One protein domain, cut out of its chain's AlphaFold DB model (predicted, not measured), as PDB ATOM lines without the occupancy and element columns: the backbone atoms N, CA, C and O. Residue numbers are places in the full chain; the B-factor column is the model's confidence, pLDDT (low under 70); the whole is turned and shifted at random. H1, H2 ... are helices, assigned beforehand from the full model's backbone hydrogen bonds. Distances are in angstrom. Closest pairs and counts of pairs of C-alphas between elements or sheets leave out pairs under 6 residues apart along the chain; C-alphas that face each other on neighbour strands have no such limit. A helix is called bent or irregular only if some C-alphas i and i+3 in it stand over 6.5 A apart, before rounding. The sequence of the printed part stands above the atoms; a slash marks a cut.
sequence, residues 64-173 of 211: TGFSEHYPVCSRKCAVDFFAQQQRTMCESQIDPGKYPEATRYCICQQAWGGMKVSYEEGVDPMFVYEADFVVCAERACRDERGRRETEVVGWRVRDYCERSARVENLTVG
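AT A GLANCE: This is residues 64 to 173 of the 211 residues of an uncharacterized protein of Ascobolus immersus RN42 (UniProt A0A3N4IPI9). The long helix H5 and the antiparallel pair H2 and H4 make a wedge, near each other at the start of H5 and spreading from there, with H3 set crosswise between H2 and H5 in the open end. Short H1 packs on H2, and the link of residues 114 to 127 makes a long loop reaching 26 A from the mean of the C-alphas. The printed part has 110 residues with five named helices, H1 to H5 in chain order, and no named strand: all helix. It is compact, with a radius of gyration of the C-alphas of 14.6 A and spans of 43 by 35 by 24 A.

IN THESE COORDINATES: H5, residues 144 to 173, runs 43.9 A from C-alpha 144 at (-104.063, -30.603, -50.906) to C-alpha 173 at (-66.517, -16.070, -68.376). H2, residues 72 to 90, measures 25.8 A and is irregular: C-alphas 73 and 76 are 7.4 A apart. H3 is residues 100 to 113, 18.9 A; H4 is residues 128 to 140, 18.1 A. H1, residues 64 to 67, begins at (-85.381, -15.295, -46.024).

HOW THE PARTS SIT: H2, H4 and H5 form an up-and-down bundle, each running against the one before. H4 and H5, a helical hairpin, only just touch, with 3 pairs of C-alphas within 8 A, closest Glu 138 and Arg 147 at 6.5 A. H2 touches H4 at a shallow tilt of 25 degrees, opposite ways; the closest C-alphas, of Ser 74 and Ala 137, are 4.8 A apart. H3 touches H5 at a steep tilt of 63 degrees, closest C-alphas Cys 108 and Cys 161, 5.3 A. H3 is about perpendicular to H2, at 78 degrees, and touches it, closest C-alphas Gln 85 and Ile 107, 5.6 A. H1 touches H2, closest C-alphas Ser 67 and Ala 78, 4.8 A. Every O i to N i+4 pair is within hydrogen-bond range in H3, against 13 of 15 in H2, 7 of 9 in H4 and 25 of 26 in H5; H1 is too short for such a pair.

THE WHOLE: The C-alphas farthest apart, of Asp 143 and Gly 173, are 45.7 A apart. The printed part has no cut. The link from H3 to H4 is long, and its residues 115 to 116 pair antiparallel with 126 to 127. The pLDDT is under 70 in residues 113 to 126 and 164 to 173.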
ATOM      1  N   THR A  64     -84.019 -15.849 -46.022       90.81
ATOM      2  CA  THR A  64     -85.381 -15.295 -46.024       90.81
ATOM      3  C   THR A  64     -85.875 -15.028 -47.443       90.81
ATOM      4  O   THR A  64     -87.035 -15.299 -47.740       90.81
ATOM      5  N   GLY A  65     -84.971 -14.671 -48.366       88.56
ATOM      6  CA  GLY A  65     -85.284 -14.522 -49.786       88.56
ATOM      7  C   GLY A  65     -85.846 -15.790 -50.433       88.56
ATOM      8  O   GLY A  65     -86.619 -15.699 -51.375       88.56
ATOM      9  N   PHE A  66     -85.510 -16.972 -49.914       91.56
ATOM     10  CA  PHE A  66     -86.081 -18.239 -50.372       91.56
ATOM     11  C   PHE A  66     -87.389 -18.562 -49.644       91.56
ATOM     12  O   PHE A  66     -88.414 -18.853 -50.262       91.56
ATOM     13  N   SER A  67     -87.356 -18.505 -48.314       93.12
ATOM     14  CA  SER A  67     -88.441 -18.995 -47.458       93.12
ATOM     15  C   SER A  67     -89.710 -18.136 -47.471       93.12
ATOM     16  O   SER A  67     -90.804 -18.674 -47.287       93.12
ATOM     17  N   GLU A  68     -89.611 -16.833 -47.742       94.31
ATOM     18  CA  GLU A  68     -90.762 -15.915 -47.769       94.31
ATOM     19  C   GLU A  68     -91.792 -16.265 -48.855       94.31
ATOM     20  O   GLU A  68     -92.982 -15.973 -48.702       94.31
ATOM     21  N   HIS A  69     -91.364 -16.941 -49.922       93.38
ATOM     22  CA  HIS A  69     -92.232 -17.329 -51.030       93.38
ATOM     23  C   HIS A  69     -93.105 -18.549 -50.740       93.38
ATOM     24  O   HIS A  69     -94.073 -18.783 -51.463       93.38
ATOM     25  N   TYR A  70     -92.786 -19.318 -49.698       94.50
ATOM     26  CA  TYR A  70     -93.554 -20.502 -49.343       94.50
ATOM     27  C   TYR A  70     -94.859 -20.124 -48.621       94.50
ATOM     28  O   TYR A  70     -94.904 -19.134 -47.865       94.50
ATOM     29  N   PRO A  71     -95.938 -20.903 -48.834       94.69
ATOM     30  CA  PRO A  71     -97.207 -20.682 -48.155       94.69
ATOM     31  C   PRO A  71     -97.049 -20.859 -46.642       94.69
ATOM     32  O   PRO A  71     -96.125 -21.512 -46.158       94.69
ATOM     33  N   VAL A  72     -97.978 -20.286 -45.874       95.56
ATOM     34  CA  VAL A  72     -97.900 -20.247 -44.401       95.56
ATOM     35  C   VAL A  72     -97.701 -21.640 -43.792       95.56
ATOM     36  O   VAL A  72     -96.927 -21.771 -42.846       95.56
ATOM     37  N   CYS A  73     -98.328 -22.679 -44.358       95.94
ATOM     38  CA  CYS A  73     -98.227 -24.043 -43.839       95.94
ATOM     39  C   CYS A  73     -96.805 -24.628 -43.921       95.94
ATOM     40  O   CYS A  73     -96.401 -25.327 -42.999       95.94
ATOM     41  N   SER A  74     -96.018 -24.316 -44.957       96.19
ATOM     42  CA  SER A  74     -94.650 -24.840 -45.142       96.19
ATOM     43  C   SER A  74     -93.554 -23.811 -44.864       96.19
ATOM     44  O   SER A  74     -92.375 -24.167 -44.811       96.19
ATOM     45  N   ARG A  75     -93.908 -22.544 -44.619       95.88
ATOM     46  CA  ARG A  75     -92.948 -21.451 -44.411       95.88
ATOM     47  C   ARG A  75     -91.947 -21.728 -43.297       95.88
ATOM     48  O   ARG A  75     -90.766 -21.456 -43.476       95.88
ATOM     49  N   LYS A  76     -92.388 -22.295 -42.169       96.06
ATOM     50  CA  LYS A  76     -91.474 -22.652 -41.072       96.06
ATOM     51  C   LYS A  76     -90.443 -23.695 -41.520       96.06
ATOM     52  O   LYS A  76     -89.262 -23.513 -41.261       96.06
ATOM     53  N   CYS A  77     -90.875 -24.734 -42.240       95.38
ATOM     54  CA  CYS A  77     -89.968 -25.733 -42.809       95.38
ATOM     55  C   CYS A  77     -88.953 -25.090 -43.764       95.38
ATOM     56  O   CYS A  77     -87.778 -25.435 -43.723       95.38
ATOM     57  N   ALA A  78     -89.387 -24.133 -44.591       95.62
ATOM     58  CA  ALA A  78     -88.503 -23.434 -45.520       95.62
ATOM     59  C   ALA A  78     -87.476 -22.565 -44.779       95.62
ATOM     60  O   ALA A  78     -86.293 -22.602 -45.108       95.62
ATOM     61  N   VAL A  79     -87.914 -21.808 -43.767       95.94
ATOM     62  CA  VAL A  79     -87.028 -21.007 -42.908       95.94
ATOM     63  C   VAL A  79     -85.961 -21.897 -42.281       95.94
ATOM     64  O   VAL A  79     -84.777 -21.626 -42.463       95.94
ATOM     65  N   ASP A  80     -86.375 -22.966 -41.600       95.31
ATOM     66  CA  ASP A  80     -85.464 -23.857 -40.882       95.31
ATOM     67  C   ASP A  80     -84.466 -24.518 -41.857       95.31
ATOM     68  O   ASP A  80     -83.258 -24.505 -41.612       95.31
ATOM     69  N   PHE A  81     -84.949 -25.006 -43.006       94.56
ATOM     70  CA  PHE A  81     -84.124 -25.651 -44.028       94.56
ATOM     71  C   PHE A  81     -83.091 -24.702 -44.649       94.56
ATOM     72  O   PHE A  81     -81.893 -24.986 -44.618       94.56
ATOM     73  N   PHE A  82     -83.515 -23.565 -45.210       93.50
ATOM     74  CA  PHE A  82     -82.589 -22.661 -45.901       93.50
ATOM     75  C   PHE A  82     -81.651 -21.943 -44.925       93.50
ATOM     76  O   PHE A  82     -80.497 -21.688 -45.272       93.50
ATOM     77  N   ALA A  83     -82.099 -21.659 -43.695       93.75
ATOM     78  CA  ALA A  83     -81.219 -21.139 -42.653       93.75
ATOM     79  C   ALA A  83     -80.137 -22.156 -42.283       93.75
ATOM     80  O   ALA A  83     -78.987 -21.766 -42.082       93.75
ATOM     81  N   GLN A  84     -80.473 -23.450 -42.225       91.19
ATOM     82  CA  GLN A  84     -79.481 -24.498 -42.011       91.19
ATOM     83  C   GLN A  84     -78.451 -24.511 -43.141       91.19
ATOM     84  O   GLN A  84     -77.265 -24.425 -42.836       91.19
ATOM     85  N   GLN A  85     -78.879 -24.523 -44.410       87.56
ATOM     86  CA  GLN A  85     -77.949 -24.501 -45.551       87.56
ATOM     87  C   GLN A  85     -77.013 -23.285 -45.510       87.56
ATOM     88  O   GLN A  85     -75.810 -23.411 -45.736       87.56
ATOM     89  N   GLN A  86     -77.552 -22.112 -45.158       85.56
ATOM     90  CA  GLN A  86     -76.756 -20.900 -45.008       85.56
ATOM     91  C   GLN A  86     -75.734 -21.026 -43.865       85.56
ATOM     92  O   GLN A  86     -74.548 -20.790 -44.079       85.56
ATOM     93  N   ARG A  87     -76.165 -21.420 -42.661       88.00
ATOM     94  CA  ARG A  87     -75.314 -21.427 -41.458       88.00
ATOM     95  C   ARG A  87     -74.220 -22.483 -41.491       88.00
ATOM     96  O   ARG A  87     -73.097 -22.213 -41.081       88.00
ATOM     97  N   THR A  88     -74.545 -23.703 -41.912       77.19
ATOM     98  CA  THR A  88     -73.602 -24.822 -41.789       77.19
ATOM     99  C   THR A  88     -72.542 -24.803 -42.879       77.19
ATOM    100  O   THR A  88     -71.401 -25.174 -42.616       77.19
ATOM    101  N   MET A  89     -72.899 -24.356 -44.085       70.81
ATOM    102  CA  MET A  89     -72.049 -24.533 -45.263       70.81
ATOM    103  C   MET A  89     -71.636 -23.221 -45.931       70.81
ATOM    104  O   MET A  89     -70.555 -23.170 -46.512       70.81
ATOM    105  N   CYS A  90     -72.456 -22.167 -45.845       78.06
ATOM    106  CA  CYS A  90     -72.192 -20.912 -46.555       78.06
ATOM    107  C   CYS A  90     -71.510 -19.860 -45.680       78.06
ATOM    108  O   CYS A  90     -70.537 -19.255 -46.114       78.06
ATOM    109  N   GLU A  91     -71.968 -19.657 -44.443       78.44
ATOM    110  CA  GLU A  91     -71.434 -18.626 -43.533       78.44
ATOM    111  C   GLU A  91     -69.988 -18.885 -43.100       78.44
ATOM    112  O   GLU A  91     -69.276 -17.953 -42.731       78.44
ATOM    113  N   SER A  92     -69.516 -20.129 -43.193       75.75
ATOM    114  CA  SER A  92     -68.103 -20.456 -42.980       75.75
ATOM    115  C   SER A  92     -67.189 -19.949 -44.104       75.75
ATOM    116  O   SER A  92     -65.975 -19.894 -43.914       75.75
ATOM    117  N   GLN A  93     -67.750 -19.575 -45.260       71.69
ATOM    118  CA  GLN A  93     -67.006 -19.212 -46.474       71.69
ATOM    119  C   GLN A  93     -67.365 -17.819 -47.013       71.69
ATOM    120  O   GLN A  93     -66.546 -17.186 -47.675       71.69
ATOM    121  N   ILE A  94     -68.583 -17.336 -46.753       77.81
ATOM    122  CA  ILE A  94     -69.167 -16.148 -47.380       77.81
ATOM    123  C   ILE A  94     -69.872 -15.314 -46.307       77.81
ATOM    124  O   ILE A  94     -70.755 -15.819 -45.621       77.81
ATOM    125  N   ASP A  95     -69.526 -14.026 -46.201       76.62
ATOM    126  CA  ASP A  95     -70.261 -13.045 -45.387       76.62
ATOM    127  C   ASP A  95     -71.578 -12.659 -46.098       76.62
ATOM    128  O   ASP A  95     -71.524 -11.957 -47.119       76.62
ATOM    129  N   PRO A  96     -72.758 -13.064 -45.582       73.81
ATOM    130  CA  PRO A  96     -74.040 -12.817 -46.247       73.81
ATOM    131  C   PRO A  96     -74.405 -11.340 -46.386       73.81
ATOM    132  O   PRO A  96     -75.166 -10.977 -47.282       73.81
ATOM    133  N   GLY A  97     -73.876 -10.479 -45.511       77.62
ATOM    134  CA  GLY A  97     -74.121  -9.040 -45.566       77.62
ATOM    135  C   GLY A  97     -73.329  -8.347 -46.674       77.62
ATOM    136  O   GLY A  97     -73.755  -7.307 -47.170       77.62
ATOM    137  N   LYS A  98     -72.191  -8.926 -47.076       76.38
ATOM    138  CA  LYS A  98     -71.300  -8.364 -48.104       76.38
ATOM    139  C   LYS A  98     -71.488  -8.992 -49.479       76.38
ATOM    140  O   LYS A  98     -71.352  -8.288 -50.473       76.38
ATOM    141  N   TYR A  99     -71.806 -10.285 -49.539       79.31
ATOM    142  CA  TYR A  99     -71.887 -11.040 -50.794       79.31
ATOM    143  C   TYR A  99     -73.235 -11.760 -50.948       79.31
ATOM    144  O   TYR A  99     -73.283 -12.989 -51.021       79.31
ATOM    145  N   PRO A 100     -74.351 -11.010 -51.031       78.19
ATOM    146  CA  PRO A 100     -75.701 -11.575 -51.048       78.19
ATOM    147  C   PRO A 100     -75.962 -12.509 -52.242       78.19
ATOM    148  O   PRO A 100     -76.707 -13.477 -52.120       78.19
ATOM    149  N   GLU A 101     -75.354 -12.238 -53.399       77.88
ATOM    150  CA  GLU A 101     -75.449 -13.099 -54.587       77.88
ATOM    151  C   GLU A 101     -74.757 -14.446 -54.368       77.88
ATOM    152  O   GLU A 101     -75.400 -15.490 -54.497       77.88
ATOM    153  N   ALA A 102     -73.502 -14.417 -53.917       78.69
ATOM    154  CA  ALA A 102     -72.726 -15.620 -53.633       78.69
ATOM    155  C   ALA A 102     -73.367 -16.468 -52.520       78.69
ATOM    156  O   ALA A 102     -73.365 -17.698 -52.587       78.69
ATOM    157  N   THR A 103     -73.979 -15.835 -51.513       81.12
ATOM    158  CA  THR A 103     -74.728 -16.554 -50.475       81.12
ATOM    159  C   THR A 103     -75.937 -17.287 -51.052       81.12
ATOM    160  O   THR A 103     -76.127 -18.463 -50.739       81.12
ATOM    161  N   ARG A 104     -76.729 -16.653 -51.928       83.69
ATOM    162  CA  ARG A 104     -77.851 -17.334 -52.599       83.69
ATOM    163  C   ARG A 104     -77.378 -18.506 -53.445       83.69
ATOM    164  O   ARG A 104     -77.982 -19.574 -53.388       83.69
ATOM    165  N   TYR A 105     -76.294 -18.319 -54.195       81.81
ATOM    166  CA  TYR A 105     -75.706 -19.386 -54.992       81.81
ATOM    167  C   TYR A 105     -75.252 -20.564 -54.120       81.81
ATOM    168  O   TYR A 105     -75.586 -21.713 -54.412       81.81
ATOM    169  N   CYS A 106     -74.575 -20.293 -53.004       82.38
ATOM    170  CA  CYS A 106     -74.179 -21.334 -52.063       82.38
ATOM    171  C   CYS A 106     -75.392 -22.093 -51.499       82.38
ATOM    172  O   CYS A 106     -75.403 -23.322 -51.523       82.38
ATOM    173  N   ILE A 107     -76.447 -21.389 -51.072       86.62
ATOM    174  CA  ILE A 107     -77.686 -22.022 -50.591       86.62
ATOM    175  C   ILE A 107     -78.277 -22.947 -51.667       86.62
ATOM    176  O   ILE A 107     -78.653 -24.081 -51.366       86.62
ATOM    177  N   CYS A 108     -78.315 -22.495 -52.923       85.38
ATOM    178  CA  CYS A 108     -78.768 -23.297 -54.059       85.38
ATOM    179  C   CYS A 108     -77.933 -24.573 -54.255       85.38
ATOM    180  O   CYS A 108     -78.494 -25.655 -54.433       85.38
ATOM    181  N   GLN A 109     -76.604 -24.466 -54.186       80.88
ATOM    182  CA  GLN A 109     -75.704 -25.614 -54.310       80.88
ATOM    183  C   GLN A 109     -75.879 -26.617 -53.169       80.88
ATOM    184  O   GLN A 109     -75.828 -27.820 -53.393       80.88
ATOM    185  N   GLN A 110     -76.145 -26.163 -51.949       82.31
ATOM    186  CA  GLN A 110     -76.366 -27.084 -50.833       82.31
ATOM    187  C   GLN A 110     -77.727 -27.781 -50.916       82.31
ATOM    188  O   GLN A 110     -77.835 -28.976 -50.651       82.31
ATOM    189  N   ALA A 111     -78.763 -27.058 -51.341       83.25
ATOM    190  CA  ALA A 111     -80.108 -27.608 -51.453       83.25
ATOM    191  C   ALA A 111     -80.270 -28.599 -52.625       83.25
ATOM    192  O   ALA A 111     -80.918 -29.633 -52.449       83.25
ATOM    193  N   TRP A 112     -79.674 -28.310 -53.792       77.12
ATOM    194  CA  TRP A 112     -79.838 -29.102 -55.027       77.12
ATOM    195  C   TRP A 112     -78.546 -29.698 -55.603       77.12
ATOM    196  O   TRP A 112     -78.610 -30.475 -56.547       77.12
ATOM    197  N   GLY A 113     -77.374 -29.359 -55.071       66.50
ATOM    198  CA  GLY A 113     -76.101 -30.007 -55.421       66.50
ATOM    199  C   GLY A 113     -75.722 -31.139 -54.462       66.50
ATOM    200  O   GLY A 113     -74.948 -32.023 -54.828       66.50
ATOM    201  N   GLY A 114     -76.287 -31.151 -53.250       61.94
ATOM    202  CA  GLY A 114     -76.130 -32.237 -52.286       61.94
ATOM    203  C   GLY A 114     -77.113 -33.380 -52.541       61.94
ATOM    204  O   GLY A 114     -78.326 -33.162 -52.574       61.94
ATOM    205  N   MET A 115     -76.602 -34.608 -52.655       58.84
ATOM    206  CA  MET A 115     -77.412 -35.828 -52.580       58.84
ATOM    207  C   MET A 115     -77.290 -36.440 -51.183       58.84
ATOM    208  O   MET A 115     -76.186 -36.605 -50.663       58.84
ATOM    209  N   LYS A 116     -78.420 -36.812 -50.583       55.84
ATOM    210  CA  LYS A 116     -78.477 -37.686 -49.415       55.84
ATOM    211  C   LYS A 116     -78.641 -39.119 -49.900       55.84
ATOM    212  O   LYS A 116     -79.673 -39.487 -50.453       55.84
ATOM    213  N   VAL A 117     -77.602 -39.918 -49.683       54.31
ATOM    214  CA  VAL A 117     -77.654 -41.369 -49.861       54.31
ATOM    215  C   VAL A 117     -78.053 -41.964 -48.516       54.31
ATOM    216  O   VAL A 117     -77.318 -41.821 -47.538       54.31
ATOM    217  N   SER A 118     -79.224 -42.595 -48.447       50.47
ATOM    218  CA  SER A 118     -79.513 -43.501 -47.335       50.47
ATOM    219  C   SER A 118     -78.729 -44.789 -47.580       50.47
ATOM    220  O   SER A 118     -78.784 -45.344 -48.672       50.47
ATOM    221  N   TYR A 119     -77.980 -45.258 -46.582       52.31
ATOM    222  CA  TYR A 119     -77.284 -46.551 -46.647       52.31
ATOM    223  C   TYR A 119     -78.235 -47.745 -46.449       52.31
ATOM    224  O   TYR A 119     -77.781 -48.886 -46.395       52.31
ATOM    225  N   GLU A 120     -79.543 -47.503 -46.325       51.31
ATOM    226  CA  GLU A 120     -80.547 -48.560 -46.389       51.31
ATOM    227  C   GLU A 120     -80.649 -49.066 -47.836       51.31
ATOM    228  O   GLU A 120     -80.909 -48.296 -48.763       51.31
ATOM    229  N   GLU A 121     -80.389 -50.362 -48.034       43.06
ATOM    230  CA  GLU A 121     -80.411 -51.006 -49.349       43.06
ATOM    231  C   GLU A 121     -81.733 -50.713 -50.083       43.06
ATOM    232  O   GLU A 121     -82.809 -51.099 -49.628       43.06
ATOM    233  N   GLY A 122     -81.644 -50.041 -51.237       52.78
ATOM    234  CA  GLY A 122     -82.778 -49.818 -52.141       52.78
ATOM    235  C   GLY A 122     -83.432 -48.434 -52.097       52.78
ATOM    236  O   GLY A 122     -84.448 -48.251 -52.763       52.78
ATOM    237  N   VAL A 123     -82.882 -47.460 -51.363       54.34
ATOM    238  CA  VAL A 123     -83.359 -46.067 -51.425       54.34
ATOM    239  C   VAL A 123     -82.539 -45.281 -52.448       54.34
ATOM    240  O   VAL A 123     -81.329 -45.113 -52.288       54.34
ATOM    241  N   ASP A 124     -83.202 -44.795 -53.499       53.53
ATOM    242  CA  ASP A 124     -82.571 -43.948 -54.510       53.53
ATOM    243  C   ASP A 124     -81.995 -42.668 -53.871       53.53
ATOM    244  O   ASP A 124     -82.600 -42.107 -52.952       53.53
ATOM    245  N   PRO A 125     -80.826 -42.181 -54.328       55.44
ATOM    246  CA  PRO A 125     -80.261 -40.934 -53.833       55.44
ATOM    247  C   PRO A 125     -81.244 -39.783 -54.069       55.44
ATOM    248  O   PRO A 125     -81.656 -39.527 -55.199       55.44
ATOM    249  N   MET A 126     -81.591 -39.073 -52.998       58.56
ATOM    250  CA  MET A 126     -82.494 -37.922 -53.043       58.56
ATOM    251  C   MET A 126     -81.706 -36.632 -52.863       58.56
ATOM    252  O   MET A 126     -80.695 -36.608 -52.153       58.56
ATOM    253  N   PHE A 127     -82.166 -35.528 -53.447       70.75
ATOM    254  CA  PHE A 127     -81.571 -34.232 -53.124       70.75
ATOM    255  C   PHE A 127     -81.807 -33.895 -51.648       70.75
ATOM    256  O   PHE A 127     -82.839 -34.247 -51.077       70.75
ATOM    257  N   VAL A 128     -80.878 -33.167 -51.022       73.50
ATOM    258  CA  VAL A 128     -81.025 -32.692 -49.631       73.50
ATOM    259  C   VAL A 128     -82.351 -31.942 -49.440       73.50
ATOM    260  O   VAL A 128     -83.034 -32.130 -48.434       73.50
ATOM    261  N   TYR A 129     -82.763 -31.159 -50.442       81.12
ATOM    262  CA  TYR A 129     -84.078 -30.520 -50.481       81.12
ATOM    263  C   TYR A 129     -85.245 -31.515 -50.363       81.12
ATOM    264  O   TYR A 129     -86.177 -31.298 -49.590       81.12
ATOM    265  N   GLU A 130     -85.205 -32.618 -51.103       77.00
ATOM    266  CA  GLU A 130     -86.272 -33.622 -51.100       77.00
ATOM    267  C   GLU A 130     -86.279 -34.422 -49.792       77.00
ATOM    268  O   GLU A 130     -87.337 -34.656 -49.214       77.00
ATOM    269  N   ALA A 131     -85.101 -34.779 -49.282       75.62
ATOM    270  CA  ALA A 131     -84.975 -35.560 -48.056       75.62
ATOM    271  C   ALA A 131     -85.424 -34.788 -46.800       75.62
ATOM    272  O   ALA A 131     -86.059 -35.366 -45.919       75.62
ATOM    273  N   ASP A 132     -85.113 -33.491 -46.714       83.00
ATOM    274  CA  ASP A 132     -85.321 -32.723 -45.480       83.00
ATOM    275  C   ASP A 132     -86.514 -31.768 -45.568       83.00
ATOM    276  O   ASP A 132     -87.387 -31.764 -44.693       83.00
ATOM    277  N   PHE A 133     -86.581 -30.948 -46.622       89.06
ATOM    278  CA  PHE A 133     -87.623 -29.931 -46.730       89.06
ATOM    279  C   PHE A 133     -88.977 -30.537 -47.108       89.06
ATOM    280  O   PHE A 133     -89.970 -30.252 -46.431       89.06
ATOM    281  N   VAL A 134     -89.034 -31.372 -48.154       84.19
ATOM    282  CA  VAL A 134     -90.312 -31.911 -48.663       84.19
ATOM    283  C   VAL A 134     -91.024 -32.720 -47.579       84.19
ATOM    284  O   VAL A 134     -92.193 -32.461 -47.301       84.19
ATOM    285  N   VAL A 135     -90.301 -33.585 -46.863       84.44
ATOM    286  CA  VAL A 135     -90.852 -34.378 -45.748       84.44
ATOM    287  C   VAL A 135     -91.434 -33.493 -44.636       84.44
ATOM    288  O   VAL A 135     -92.503 -33.787 -44.094       84.44
ATOM    289  N   CYS A 136     -90.762 -32.391 -44.275       89.19
ATOM    290  CA  CYS A 136     -91.291 -31.438 -43.294       89.19
ATOM    291  C   CYS A 136     -92.568 -30.763 -43.811       89.19
ATOM    292  O   CYS A 136     -93.571 -30.678 -43.095       89.19
ATOM    293  N   ALA A 137     -92.543 -30.301 -45.061       89.81
ATOM    294  CA  ALA A 137     -93.632 -29.545 -45.650       89.81
ATOM    295  C   ALA A 137     -94.897 -30.389 -45.861       89.81
ATOM    296  O   ALA A 137     -95.993 -29.900 -45.596       89.81
ATOM    297  N   GLU A 138     -94.766 -31.660 -46.244       87.69
ATOM    298  CA  GLU A 138     -95.895 -32.593 -46.362       87.69
ATOM    299  C   GLU A 138     -96.605 -32.826 -45.026       87.69
ATOM    300  O   GLU A 138     -97.833 -32.887 -44.968       87.69
ATOM    301  N   ARG A 139     -95.847 -32.913 -43.926       88.88
ATOM    302  CA  ARG A 139     -96.425 -33.052 -42.580       88.88
ATOM    303  C   ARG A 139     -97.132 -31.777 -42.123       88.88
ATOM    304  O   ARG A 139     -98.114 -31.853 -41.381       88.88
ATOM    305  N   ALA A 140     -96.621 -30.617 -42.530       92.75
ATOM    306  CA  ALA A 140     -97.137 -29.318 -42.115       92.75
ATOM    307  C   ALA A 140     -98.358 -28.867 -42.942       92.75
ATOM    308  O   ALA A 140     -99.335 -28.366 -42.384       92.75
ATOM    309  N   CYS A 141     -98.345 -29.094 -44.255       91.88
ATOM    310  CA  CYS A 141     -99.443 -28.780 -45.169       91.88
ATOM    311  C   CYS A 141    -100.371 -29.994 -45.322       91.88
ATOM    312  O   CYS A 141    -100.171 -30.849 -46.180       91.88
ATOM    313  N   ARG A 142    -101.401 -30.082 -44.476       85.62
ATOM    314  CA  ARG A 142    -102.340 -31.221 -44.481       85.62
ATOM    315  C   ARG A 142    -103.336 -31.177 -45.637       85.62
ATOM    316  O   ARG A 142    -103.805 -32.218 -46.096       85.62
ATOM    317  N   ASP A 143    -103.681 -29.983 -46.098       87.81
ATOM    318  CA  ASP A 143    -104.595 -29.780 -47.210       87.81
ATOM    319  C   ASP A 143    -103.877 -29.934 -48.559       87.81
ATOM    320  O   ASP A 143    -102.676 -29.705 -48.706       87.81
ATOM    321  N   GLU A 144    -104.620 -30.369 -49.572       84.69
ATOM    322  CA  GLU A 144    -104.063 -30.603 -50.906       84.69
ATOM    323  C   GLU A 144    -103.615 -29.304 -51.587       84.69
ATOM    324  O   GLU A 144    -102.616 -29.287 -52.307       84.69
ATOM    325  N   ARG A 145    -104.309 -28.196 -51.309       84.44
ATOM    326  CA  ARG A 145    -103.958 -26.880 -51.834       84.44
ATOM    327  C   ARG A 145    -102.599 -26.419 -51.303       84.44
ATOM    328  O   ARG A 145    -101.734 -26.092 -52.109       84.44
ATOM    329  N   GLY A 146    -102.385 -26.451 -49.988       79.62
ATOM    330  CA  GLY A 146    -101.110 -26.082 -49.368       79.62
ATOM    331  C   GLY A 146     -99.927 -26.920 -49.869       79.62
ATOM    332  O   GLY A 146     -98.838 -26.380 -50.085       79.62
ATOM    333  N   ARG A 147    -100.143 -28.218 -50.131       84.81
ATOM    334  CA  ARG A 147     -99.127 -29.100 -50.734       84.81
ATOM    335  C   ARG A 147     -98.772 -28.687 -52.160       84.81
ATOM    336  O   ARG A 147     -97.597 -28.477 -52.441       84.81
ATOM    337  N   ARG A 148     -99.770 -28.473 -53.026       84.25
ATOM    338  CA  ARG A 148     -99.539 -28.021 -54.413       84.25
ATOM    339  C   ARG A 148     -98.875 -26.645 -54.473       84.25
ATOM    340  O   ARG A 148     -97.955 -26.444 -55.256       84.25
ATOM    341  N   GLU A 149     -99.313 -25.694 -53.647       86.62
ATOM    342  CA  GLU A 149     -98.691 -24.363 -53.578       86.62
ATOM    343  C   GLU A 149     -97.218 -24.461 -53.150       86.62
ATOM    344  O   GLU A 149     -96.358 -23.803 -53.733       86.62
ATOM    345  N   THR A 150     -96.908 -25.328 -52.181       88.25
ATOM    346  CA  THR A 150     -95.531 -25.595 -51.740       88.25
ATOM    347  C   THR A 150     -94.680 -26.208 -52.852       88.25
ATOM    348  O   THR A 150     -93.551 -25.771 -53.071       88.25
ATOM    349  N   GLU A 151     -95.213 -27.200 -53.565       88.19
ATOM    350  CA  GLU A 151     -94.531 -27.868 -54.675       88.19
ATOM    351  C   GLU A 151     -94.215 -26.886 -55.813       88.19
ATOM    352  O   GLU A 151     -93.068 -26.796 -56.257       88.19
ATOM    353  N   VAL A 152     -95.195 -26.066 -56.207       86.12
ATOM    354  CA  VAL A 152     -95.020 -25.022 -57.227       86.12
ATOM    355  C   VAL A 152     -93.931 -24.029 -56.823       86.12
ATOM    356  O   VAL A 152     -93.108 -23.650 -57.658       86.12
ATOM    357  N   VAL A 153     -93.886 -23.603 -55.557       88.88
ATOM    358  CA  VAL A 153     -92.802 -22.735 -55.073       88.88
ATOM    359  C   VAL A 153     -91.459 -23.466 -55.133       88.88
ATOM    360  O   VAL A 153     -90.489 -22.881 -55.609       88.88
ATOM    361  N   GLY A 154     -91.403 -24.746 -54.760       87.75
ATOM    362  CA  GLY A 154     -90.196 -25.567 -54.874       87.75
ATOM    363  C   GLY A 154     -89.636 -25.634 -56.296       87.75
ATOM    364  O   GLY A 154     -88.443 -25.409 -56.499       87.75
ATOM    365  N   TRP A 155     -90.495 -25.846 -57.297       86.06
ATOM    366  CA  TRP A 155     -90.105 -25.796 -58.709       86.06
ATOM    367  C   TRP A 155     -89.539 -24.434 -59.106       86.06
ATOM    368  O   TRP A 155     -88.500 -24.356 -59.759       86.06
ATOM    369  N   ARG A 156     -90.194 -23.349 -58.687       87.50
ATOM    370  CA  ARG A 156     -89.753 -21.979 -58.980       87.50
ATOM    371  C   ARG A 156     -88.403 -21.646 -58.351       87.50
ATOM    372  O   ARG A 156     -87.604 -20.952 -58.975       87.50
ATOM    373  N   VAL A 157     -88.144 -22.131 -57.140       89.06
ATOM    374  CA  VAL A 157     -86.849 -21.945 -56.478       89.06
ATOM    375  C   VAL A 157     -85.762 -22.771 -57.167       89.06
ATOM    376  O   VAL A 157     -84.683 -22.243 -57.424       89.06
ATOM    377  N   ARG A 158     -86.048 -24.024 -57.545       86.00
ATOM    378  CA  ARG A 158     -85.102 -24.845 -58.312       86.00
ATOM    379  C   ARG A 158     -84.723 -24.187 -59.640       86.00
ATOM    380  O   ARG A 158     -83.540 -24.061 -59.938       86.00
ATOM    381  N   ASP A 159     -85.708 -23.702 -60.396       85.00
ATOM    382  CA  ASP A 159     -85.470 -22.935 -61.625       85.00
ATOM    383  C   ASP A 159     -84.606 -21.690 -61.375       85.00
ATOM    384  O   ASP A 159     -83.658 -21.434 -62.117       85.00
ATOM    385  N   TYR A 160     -84.888 -20.931 -60.311       86.31
ATOM    386  CA  TYR A 160     -84.050 -19.797 -59.926       86.31
ATOM    387  C   TYR A 160     -82.596 -20.225 -59.682       86.31
ATOM    388  O   TYR A 160     -81.674 -19.576 -60.181       86.31
ATOM    389  N   CYS A 161     -82.380 -21.319 -58.954       82.44
ATOM    390  CA  CYS A 161     -81.051 -21.829 -58.638       82.44
ATOM    391  C   CYS A 161     -80.280 -22.285 -59.883       82.44
ATOM    392  O   CYS A 161     -79.121 -21.908 -60.067       82.44
ATOM    393  N   GLU A 162     -80.931 -23.019 -60.786       79.81
ATOM    394  CA  GLU A 162     -80.312 -23.472 -62.034       79.81
ATOM    395  C   GLU A 162     -80.035 -22.310 -63.008       79.81
ATOM    396  O   GLU A 162     -79.026 -22.316 -63.721       79.81
ATOM    397  N   ARG A 163     -80.877 -21.263 -63.017       74.50
ATOM    398  CA  ARG A 163     -80.623 -20.031 -63.788       74.50
ATOM    399  C   ARG A 163     -79.508 -19.177 -63.185       74.50
ATOM    400  O   ARG A 163     -78.705 -18.629 -63.937       74.50
ATOM    401  N   SER A 164     -79.422 -19.079 -61.861       64.62
ATOM    402  CA  SER A 164     -78.401 -18.268 -61.179       64.62
ATOM    403  C   SER A 164     -76.996 -18.844 -61.375       64.62
ATOM    404  O   SER A 164     -76.071 -18.100 -61.690       64.62
ATOM    405  N   ALA A 165     -76.859 -20.176 -61.353       58.31
ATOM    406  CA  ALA A 165     -75.608 -20.864 -61.684       58.31
ATOM    407  C   ALA A 165     -75.085 -20.546 -63.103       58.31
ATOM    408  O   ALA A 165     -73.883 -20.582 -63.364       58.31
ATOM    409  N   ARG A 166     -75.982 -20.214 -64.043       50.31
ATOM    410  CA  ARG A 166     -75.607 -19.781 -65.398       50.31
ATOM    411  C   ARG A 166     -75.142 -18.337 -65.461       50.31
ATOM    412  O   ARG A 166     -74.245 -18.055 -66.249       50.31
ATOM    413  N   VAL A 167     -75.759 -17.437 -64.696       39.72
ATOM    414  CA  VAL A 167     -75.375 -16.019 -64.702       39.72
ATOM    415  C   VAL A 167     -73.959 -15.868 -64.164       39.72
ATOM    416  O   VAL A 167     -73.190 -15.151 -64.786       39.72
ATOM    417  N   GLU A 168     -73.573 -16.622 -63.132       43.56
ATOM    418  CA  GLU A 168     -72.195 -16.615 -62.621       43.56
ATOM    419  C   GLU A 168     -71.183 -17.252 -63.588       43.56
ATOM    420  O   GLU A 168     -70.119 -16.686 -63.811       43.56
ATOM    421  N   ASN A 169     -71.520 -18.352 -64.269       37.41
ATOM    422  CA  ASN A 169     -70.649 -18.887 -65.330       37.41
ATOM    423  C   ASN A 169     -70.488 -17.913 -66.517       37.41
ATOM    424  O   ASN A 169     -69.432 -17.874 -67.146       37.41
ATOM    425  N   LEU A 170     -71.514 -17.112 -66.823       31.16
ATOM    426  CA  LEU A 170     -71.451 -16.076 -67.860       31.16
ATOM    427  C   LEU A 170     -70.729 -14.807 -67.388       31.16
ATOM    428  O   LEU A 170     -70.040 -14.193 -68.195       31.16
ATOM    429  N   THR A 171     -70.841 -14.409 -66.118       31.50
ATOM    430  CA  THR A 171     -70.137 -13.234 -65.580       31.50
ATOM    431  C   THR A 171     -68.681 -13.531 -65.246       31.50
ATOM    432  O   THR A 171     -67.850 -12.665 -65.484       31.50
ATOM    433  N   VAL A 172     -68.326 -14.742 -64.808       35.19
ATOM    434  CA  VAL A 172     -66.923 -15.166 -64.646       35.19
ATOM    435  C   VAL A 172     -66.264 -15.387 -66.013       35.19
ATOM    436  O   VAL A 172     -65.146 -14.926 -66.228       35.19
ATOM    437  N   GLY A 173     -66.986 -15.956 -66.989       29.66
ATOM    438  CA  GLY A 173     -66.517 -16.070 -68.376       29.66
ATOM    439  C   GLY A 173     -66.399 -14.734 -69.129       29.66
ATOM    440  O   GLY A 173     -65.608 -14.630 -70.064       29.66
TER     441      GLY A 173